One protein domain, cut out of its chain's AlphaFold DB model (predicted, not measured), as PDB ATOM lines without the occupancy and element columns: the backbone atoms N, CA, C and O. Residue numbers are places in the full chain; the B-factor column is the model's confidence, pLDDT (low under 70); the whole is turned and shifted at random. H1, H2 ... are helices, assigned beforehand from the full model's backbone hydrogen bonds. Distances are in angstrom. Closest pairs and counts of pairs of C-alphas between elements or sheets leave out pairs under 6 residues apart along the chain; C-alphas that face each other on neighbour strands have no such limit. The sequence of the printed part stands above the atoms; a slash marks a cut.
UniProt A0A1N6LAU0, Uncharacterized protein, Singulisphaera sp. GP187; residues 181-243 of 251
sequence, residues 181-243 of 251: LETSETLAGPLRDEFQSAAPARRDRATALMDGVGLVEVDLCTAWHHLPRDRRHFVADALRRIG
ATOM      1  N   LEU A 181     -76.792  54.521  11.742       92.12
ATOM      2  CA  LEU A 181     -75.337  54.457  11.628       92.12
ATOM      3  C   LEU A 181     -74.874  54.628  10.179       92.12
ATOM      4  O   LEU A 181     -73.977  55.421   9.930       92.12
ATOM      5  N   GLU A 182     -75.504  53.949   9.219       92.31
ATOM      6  CA  GLU A 182     -75.176  54.070   7.790       92.31
ATOM      7  C   GLU A 182     -75.393  55.495   7.261       92.31
ATOM      8  O   GLU A 182     -74.552  56.040   6.541       92.31
ATOM      9  N   THR A 183     -76.494  56.133   7.670       91.88
ATOM     10  CA  THR A 183     -76.782  57.530   7.316       91.88
ATOM     11  C   THR A 183     -75.698  58.455   7.853       91.88
ATOM     12  O   THR A 183     -75.179  59.304   7.130       91.88
ATOM     13  N   SER A 184     -75.342  58.281   9.125       92.50
ATOM     14  CA  SER A 184     -74.308  59.088   9.764       92.50
ATOM     15  C   SER A 184     -72.950  58.856   9.087       92.50
ATOM     16  O   SER A 184     -72.217  59.811   8.855       92.50
ATOM     17  N   GLU A 185     -72.641  57.618   8.686       92.19
ATOM     18  CA  GLU A 185     -71.334  57.226   8.136       92.19
ATOM     19  C   GLU A 185     -71.147  57.811   6.740       92.19
ATOM     20  O   GLU A 185     -70.073  58.305   6.408       92.19
ATOM     21  N   THR A 186     -72.231  57.862   5.965       92.50
ATOM     22  CA  THR A 186     -72.271  58.543   4.667       92.50
ATOM     23  C   THR A 186     -71.928  60.031   4.791       92.50
ATOM     24  O   THR A 186     -71.235  60.576   3.932       92.50
ATOM     25  N   LEU A 187     -72.384  60.695   5.859       92.00
ATOM     26  CA  LEU A 187     -72.084  62.109   6.108       92.00
ATOM     27  C   LEU A 187     -70.677  62.315   6.690       92.00
ATOM     28  O   LEU A 187     -69.995  63.274   6.336       92.00
ATOM     29  N   ALA A 188     -70.236  61.422   7.577       93.94
ATOM     30  CA  ALA A 188     -68.949  61.528   8.255       93.94
ATOM     31  C   ALA A 188     -67.757  61.143   7.382       93.94
ATOM     32  O   ALA A 188     -66.684  61.703   7.580       93.94
ATOM     33  N   GLY A 189     -67.917  60.202   6.445       92.38
ATOM     34  CA  GLY A 189     -66.828  59.682   5.612       92.38
ATOM     35  C   GLY A 189     -65.982  60.788   4.968       92.38
ATOM     36  O   GLY A 189     -64.788  60.861   5.254       92.38
ATOM     37  N   PRO A 190     -66.587  61.723   4.208       93.56
ATOM     38  CA  PRO A 190     -65.856  62.843   3.616       93.56
ATOM     39  C   PRO A 190     -65.153  63.738   4.646       93.56
ATOM     40  O   PRO A 190     -64.036  64.193   4.410       93.56
ATOM     41  N   LEU A 191     -65.780  63.987   5.803       94.56
ATOM     42  CA  LEU A 191     -65.174  64.790   6.872       94.56
ATOM     43  C   LEU A 191     -63.963  64.084   7.477       94.56
ATOM     44  O   LEU A 191     -62.939  64.719   7.724       94.56
ATOM     45  N   ARG A 192     -64.065  62.768   7.675       94.00
ATOM     46  CA  ARG A 192     -62.980  61.927   8.178       94.00
ATOM     47  C   ARG A 192     -61.808  61.903   7.202       94.00
ATOM     48  O   ARG A 192     -60.672  62.056   7.642       94.00
ATOM     49  N   ASP A 193     -62.076  61.817   5.901       92.69
ATOM     50  CA  ASP A 193     -61.046  61.864   4.856       92.69
ATOM     51  C   ASP A 193     -60.297  63.209   4.826       92.69
ATOM     52  O   ASP A 193     -59.076  63.248   4.649       92.69
ATOM     53  N   GLU A 194     -61.004  64.330   5.008       94.62
ATOM     54  CA  GLU A 194     -60.389  65.661   5.112       94.62
ATOM     55  C   GLU A 194     -59.562  65.804   6.397       94.62
ATOM     56  O   GLU A 194     -58.416  66.258   6.349       94.62
ATOM     57  N   PHE A 195     -60.114  65.363   7.532       94.25
ATOM     58  CA  PHE A 195     -59.465  65.412   8.844       94.25
ATOM     59  C   PHE A 195     -58.193  64.553   8.906       94.25
ATOM     60  O   PHE A 195     -57.193  64.958   9.498       94.25
ATOM     61  N   GLN A 196     -58.188  63.395   8.241       93.12
ATOM     62  CA  GLN A 196     -57.046  62.473   8.181       93.12
ATOM     63  C   GLN A 196     -56.094  62.760   7.004       93.12
ATOM     64  O   GLN A 196     -55.124  62.030   6.788       93.12
ATOM     65  N   SER A 197     -56.341  63.820   6.227       94.56
ATOM     66  CA  SER A 197     -55.539  64.146   5.047       94.56
ATOM     67  C   SER A 197     -54.094  64.497   5.403       94.56
ATOM     68  O   SER A 197     -53.832  65.183   6.386       94.56
ATOM     69  N   ALA A 198     -53.129  64.141   4.550       94.62
ATOM     70  CA  ALA A 198     -51.745  64.605   4.692       94.62
ATOM     71  C   ALA A 198     -51.594  66.127   4.468       94.62
ATOM     72  O   ALA A 198     -50.644  66.728   4.974       94.62
ATOM     73  N   ALA A 199     -52.537  66.769   3.768       96.50
ATOM     74  CA  ALA A 199     -52.504  68.200   3.472       96.50
ATOM     75  C   ALA A 199     -52.996  69.047   4.670       96.50
ATOM     76  O   ALA A 199     -54.169  68.934   5.030       96.50
ATOM     77  N   PRO A 200     -52.167  69.942   5.250       96.56
ATOM     78  CA  PRO A 200     -52.555  70.738   6.420       96.56
ATOM     79  C   PRO A 200     -53.833  71.559   6.219       96.56
ATOM     80  O   PRO A 200     -54.757  71.443   7.010       96.56
ATOM     81  N   ALA A 201     -53.963  72.265   5.091       95.75
ATOM     82  CA  ALA A 201     -55.128  73.109   4.813       95.75
ATOM     83  C   ALA A 201     -56.472  72.347   4.780       95.75
ATOM     84  O   ALA A 201     -57.522  72.930   5.050       95.75
ATOM     85  N   ARG A 202     -56.450  71.052   4.433       95.25
ATOM     86  CA  ARG A 202     -57.633  70.175   4.452       95.25
ATOM     87  C   ARG A 202     -58.017  69.808   5.883       95.25
ATOM     88  O   ARG A 202     -59.175  69.963   6.265       95.25
ATOM     89  N   ARG A 203     -57.024  69.444   6.699       95.44
ATOM     90  CA  ARG A 203     -57.219  69.169   8.129       95.44
ATOM     91  C   ARG A 203     -57.699  70.395   8.894       95.44
ATOM     92  O   ARG A 203     -58.643  70.286   9.670       95.44
ATOM     93  N   ASP A 204     -57.104  71.558   8.640       96.06
ATOM     94  CA  ASP A 204     -57.478  72.815   9.299       96.06
ATOM     95  C   ASP A 204     -58.926  73.189   8.967       96.06
ATOM     96  O   ASP A 204     -59.694  73.586   9.842       96.06
ATOM     97  N   ARG A 205     -59.341  72.983   7.709       95.19
ATOM     98  CA  ARG A 205     -60.735  73.167   7.292       95.19
ATOM     99  C   ARG A 205     -61.674  72.190   7.996       95.19
ATOM    100  O   ARG A 205     -62.712  72.622   8.486       95.19
ATOM    101  N   ALA A 206     -61.344  70.899   8.028       95.50
ATOM    102  CA  ALA A 206     -62.159  69.893   8.709       95.50
ATOM    103  C   ALA A 206     -62.308  70.211  10.204       95.50
ATOM    104  O   ALA A 206     -63.417  70.178  10.727       95.50
ATOM    105  N   THR A 207     -61.210  70.609  10.850       96.25
ATOM    106  CA  THR A 207     -61.184  71.022  12.259       96.25
ATOM    107  C   THR A 207     -62.081  72.237  12.483       96.25
ATOM    108  O   THR A 207     -62.966  72.189  13.326       96.25
ATOM    109  N   ALA A 208     -61.962  73.281  11.656       96.56
ATOM    110  CA  ALA A 208     -62.814  74.465  11.761       96.56
ATOM    111  C   ALA A 208     -64.310  74.154  11.552       96.56
ATOM    112  O   ALA A 208     -65.164  74.731  12.227       96.56
ATOM    113  N   LEU A 209     -64.642  73.238  10.632       96.75
ATOM    114  CA  LEU A 209     -66.019  72.776  10.432       96.75
ATOM    115  C   LEU A 209     -66.543  72.026  11.662       96.75
ATOM    116  O   LEU A 209     -67.673  72.272  12.076       96.75
ATOM    117  N   MET A 210     -65.731  71.136  12.240       97.06
ATOM    118  CA  MET A 210     -66.066  70.392  13.456       97.06
ATOM    119  C   MET A 210     -66.274  71.330  14.650       97.06
ATOM    120  O   MET A 210     -67.317  71.253  15.304       97.06
ATOM    121  N   ASP A 211     -65.350  72.265  14.872       97.31
ATOM    122  CA  ASP A 211     -65.420  73.260  15.946       97.31
ATOM    123  C   ASP A 211     -66.685  74.120  15.826       97.31
ATOM    124  O   ASP A 211     -67.383  74.352  16.817       97.31
ATOM    125  N   GLY A 212     -67.044  74.525  14.602       97.06
ATOM    126  CA  GLY A 212     -68.240  75.325  14.321       97.06
ATOM    127  C   GLY A 212     -69.566  74.653  14.700       97.06
ATOM    128  O   GLY A 212     -70.578  75.340  14.852       97.06
ATOM    129  N   VAL A 213     -69.579  73.329  14.882       97.19
ATOM    130  CA  VAL A 213     -70.760  72.559  15.307       97.19
ATOM    131  C   VAL A 213     -70.552  71.801  16.624       97.19
ATOM    132  O   VAL A 213     -71.447  71.070  17.048       97.19
ATOM    133  N   GLY A 214     -69.406  71.983  17.288       97.06
ATOM    134  CA  GLY A 214     -69.071  71.333  18.558       97.06
ATOM    135  C   GLY A 214     -68.770  69.831  18.456       97.06
ATOM    136  O   GLY A 214     -68.941  69.109  19.443       97.06
ATOM    137  N   LEU A 215     -68.363  69.349  17.279       96.75
ATOM    138  CA  LEU A 215     -67.842  67.992  17.108       96.75
ATOM    139  C   LEU A 215     -66.385  67.927  17.560       96.75
ATOM    140  O   LEU A 215     -65.600  68.829  17.292       96.75
ATOM    141  N   VAL A 216     -66.013  66.818  18.187       95.06
ATOM    142  CA  VAL A 216     -64.625  66.503  18.542       95.06
ATOM    143  C   VAL A 216     -64.169  65.236  17.825       95.06
ATOM    144  O   VAL A 216     -64.984  64.456  17.338       95.06
ATOM    145  N   GLU A 217     -62.859  64.995  17.764       93.62
ATOM    146  CA  GLU A 217     -62.287  63.836  17.058       93.62
ATOM    147  C   GLU A 217     -62.908  62.499  17.490       93.62
ATOM    148  O   GLU A 217     -63.225  61.654  16.651       93.62
ATOM    149  N   VAL A 218     -63.143  62.320  18.794       91.69
ATOM    150  CA  VAL A 218     -63.753  61.092  19.325       91.69
ATOM    151  C   VAL A 218     -65.143  60.838  18.730       91.69
ATOM    152  O   VAL A 218     -65.490  59.691  18.457       91.69
ATOM    153  N   ASP A 219     -65.908  61.887  18.414       93.81
ATOM    154  CA  ASP A 219     -67.214  61.736  17.770       93.81
ATOM    155  C   ASP A 219     -67.107  61.198  16.346       93.81
ATOM    156  O   ASP A 219     -68.050  60.590  15.862       93.81
ATOM    157  N   LEU A 220     -65.989  61.430  15.658       90.94
ATOM    158  CA  LEU A 220     -65.797  61.031  14.265       90.94
ATOM    159  C   LEU A 220     -65.148  59.646  14.137       90.94
ATOM    160  O   LEU A 220     -65.382  58.934  13.152       90.94
ATOM    161  N   CYS A 221     -64.327  59.282  15.123       87.44
ATOM    162  CA  CYS A 221     -63.443  58.118  15.080       87.44
ATOM    163  C   CYS A 221     -63.913  56.938  15.949       87.44
ATOM    164  O   CYS A 221     -63.494  55.806  15.706       87.44
ATOM    165  N   THR A 222     -64.776  57.151  16.949       87.44
ATOM    166  CA  THR A 222     -65.339  56.049  17.746       87.44
ATOM    167  C   THR A 222     -66.364  55.254  16.938       87.44
ATOM    168  O   THR A 222     -67.146  55.810  16.175       87.44
ATOM    169  N   ALA A 223     -66.425  53.936  17.148       85.88
ATOM    170  CA  ALA A 223     -67.513  53.132  16.605       85.88
ATOM    171  C   ALA A 223     -68.844  53.564  17.243       85.88
ATOM    172  O   ALA A 223     -69.109  53.277  18.405       85.88
ATOM    173  N   TRP A 224     -69.692  54.265  16.491       90.06
ATOM    174  CA  TRP A 224     -70.786  55.033  17.093       90.06
ATOM    175  C   TRP A 224     -71.838  54.234  17.842       90.06
ATOM    176  O   TRP A 224     -72.496  54.805  18.697       90.06
ATOM    177  N   HIS A 225     -71.998  52.932  17.598       86.44
ATOM    178  CA  HIS A 225     -72.890  52.100  18.414       86.44
ATOM    179  C   HIS A 225     -72.467  52.026  19.898       86.44
ATOM    180  O   HIS A 225     -73.269  51.631  20.737       86.44
ATOM    181  N   HIS A 226     -71.248  52.461  20.223       88.00
ATOM    182  CA  HIS A 226     -70.741  52.648  21.583       88.00
ATOM    183  C   HIS A 226     -71.019  54.033  22.180       88.00
ATOM    184  O   HIS A 226     -70.684  54.274  23.336       88.00
ATOM    185  N   LEU A 227     -71.597  54.959  21.415       90.62
ATOM    186  CA  LEU A 227     -71.984  56.272  21.918       90.62
ATOM    187  C   LEU A 227     -73.418  56.229  22.469       90.62
ATOM    188  O   LEU A 227     -74.281  55.570  21.869       90.62
ATOM    189  N   PRO A 228     -73.716  56.980  23.549       91.44
ATOM    190  CA  PRO A 228     -75.082  57.185  24.011       91.44
ATOM    191  C   PRO A 228     -75.975  57.719  22.891       91.44
ATOM    192  O   PRO A 228     -75.524  58.494  22.043       91.44
ATOM    193  N   ARG A 229     -77.262  57.357  22.912       91.31
ATOM    194  CA  ARG A 229     -78.221  57.750  21.870       91.31
ATOM    195  C   ARG A 229     -78.262  59.260  21.631       91.31
ATOM    196  O   ARG A 229     -78.180  59.686  20.484       91.31
ATOM    197  N   ASP A 230     -78.310  60.053  22.697       93.81
ATOM    198  CA  ASP A 230     -78.346  61.516  22.591       93.81
ATOM    199  C   ASP A 230     -77.071  62.072  21.952       93.81
ATOM    200  O   ASP A 230     -77.135  62.989  21.133       93.81
ATOM    201  N   ARG A 231     -75.910  61.465  22.244       94.94
ATOM    202  CA  ARG A 231     -74.656  61.849  21.591       94.94
ATOM    203  C   ARG A 231     -74.671  61.486  20.111       94.94
ATOM    204  O   ARG A 231     -74.272  62.313  19.303       94.94
ATOM    205  N   ARG A 232     -75.188  60.312  19.727       94.50
ATOM    206  CA  ARG A 232     -75.339  59.946  18.305       94.50
ATOM    207  C   ARG A 232     -76.279  60.890  17.563       94.50
ATOM    208  O   ARG A 232     -75.966  61.280  16.445       94.50
ATOM    209  N   HIS A 233     -77.401  61.278  18.174       94.88
ATOM    210  CA  HIS A 233     -78.312  62.263  17.587       94.88
ATOM    211  C   HIS A 233     -77.620  63.615  17.392       94.88
ATOM    212  O   HIS A 233     -77.684  64.171  16.299       94.88
ATOM    213  N   PHE A 234     -76.896  64.096  18.410       97.00
ATOM    214  CA  PHE A 234     -76.085  65.307  18.295       97.00
ATOM    215  C   PHE A 234     -75.092  65.214  17.130       97.00
ATOM    216  O   PHE A 234     -75.045  66.120  16.300       97.00
ATOM    217  N   VAL A 235     -74.340  64.111  17.030       96.12
ATOM    218  CA  VAL A 235     -73.360  63.907  15.953       96.12
ATOM    219  C   VAL A 235     -74.039  63.909  14.586       96.12
ATOM    220  O   VAL A 235     -73.592  64.612  13.684       96.12
ATOM    221  N   ALA A 236     -75.152  63.190  14.433       95.50
ATOM    222  CA  ALA A 236     -75.902  63.155  13.182       95.50
ATOM    223  C   ALA A 236     -76.422  64.546  12.775       95.50
ATOM    224  O   ALA A 236     -76.322  64.925  11.607       95.50
ATOM    225  N   ASP A 237     -76.946  65.329  13.720       96.75
ATOM    226  CA  ASP A 237     -77.415  66.694  13.464       96.75
ATOM    227  C   ASP A 237     -76.264  67.639  13.102       96.75
ATOM    228  O   ASP A 237     -76.387  68.433  12.167       96.75
ATOM    229  N   ALA A 238     -75.132  67.533  13.801       96.88
ATOM    230  CA  ALA A 238     -73.931  68.308  13.522       96.88
ATOM    231  C   ALA A 238     -73.382  68.014  12.114       96.88
ATOM    232  O   ALA A 238     -73.128  68.940  11.343       96.88
ATOM    233  N   LEU A 239     -73.302  66.734  11.731       95.50
ATOM    234  CA  LEU A 239     -72.887  66.309  10.392       95.50
ATOM    235  C   LEU A 239     -73.826  66.840   9.294       95.50
ATOM    236  O   LEU A 239     -73.359  67.285   8.246       95.50
ATOM    237  N   ARG A 240     -75.146  66.875   9.532       95.44
ATOM    238  CA  ARG A 240     -76.103  67.484   8.583       95.44
ATOM    239  C   ARG A 240     -75.904  68.990   8.423       95.44
ATOM    240  O   ARG A 240     -76.089  69.495   7.321       95.44
ATOM    241  N   ARG A 241     -75.543  69.705   9.497       95.56
ATOM    242  CA  ARG A 241     -75.272  71.155   9.457       95.56
ATOM    243  C   ARG A 241     -73.988  71.489   8.705       95.56
ATOM    244  O   ARG A 241     -73.958  72.503   8.020       95.56
ATOM    245  N   ILE A 242     -72.960  70.644   8.820       94.38
ATOM    246  CA  ILE A 242     -71.738  70.765   8.009       94.38
ATOM    247  C   ILE A 242     -72.074  70.582   6.521       94.38
ATOM    248  O   ILE A 242     -71.583  71.329   5.678       94.38
ATOM    249  N   GLY A 243     -72.946  69.620   6.205       88.38
ATOM    250  CA  GLY A 243     -73.355  69.337   4.834       88.38
ATOM    251  C   GLY A 243     -72.242  68.691   3.992       88.38
ATOM    252  O   GLY A 243     -71.224  68.242   4.522       88.38
TER     253      GLY A 243
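What this domain is: This is residues 181 to 243 of the 251 residues of an uncharacterized protein of Singulisphaera sp. GP187 (UniProt A0A1N6LAU0). H1 and H2 form a V-shaped helical hairpin, H4 runs across its open end, and short H3 packs on H1. The printed part has 63 residues with four named helices, H1 to H4 in order, and no named strand: all helix. It is compact, radius of gyration of the C-alphas 11.0 A, spanning 33 by 19 by 17 A.

How they stand to each other: H1, residues 181 to 195, touches H2, residues 200 to 213, with 191 to 195 alone, opposite ways at a steep tilt of 44 degrees; their closest C-alphas, Phe 195 and Arg 203, are 4.4 A apart. H1 only just touches H3, residues 217 to 221, with 3 pairs of C-alphas within 8 A, the closest Arg 192 and Leu 220, 6.8 A. H4, residues 229 to 242, touches H1 with 235 to 240 alone, the same way at a steep tilt of 55 degrees, closest C-alphas Ser 184 and Ala 236, 5.5 A. H4 touches H2 with 238 to 242 alone, closest C-alphas Val 213 and Ala 238, 5.6 A. Every O i to N i+4 pair is within hydrogen-bond range in H3 and H4, 9 of 11 in H1 and 9 of 10 in H2.

Where its parts are: H1 begins at C-alpha 181 (-75.337, 54.457, 11.628) and measures 19.5 A; H2 measures 20.3 A, H3 6.2 A. H4, 20.1 A, ends at C-alpha 242 (-71.738, 70.765, 8.009).

The domain as a whole: The farthest C-alphas, Ala 199 and Arg 229, are 33.3 A apart. The printed part has no cut, no link is long, and no printed residue is under 70 in pLDDT.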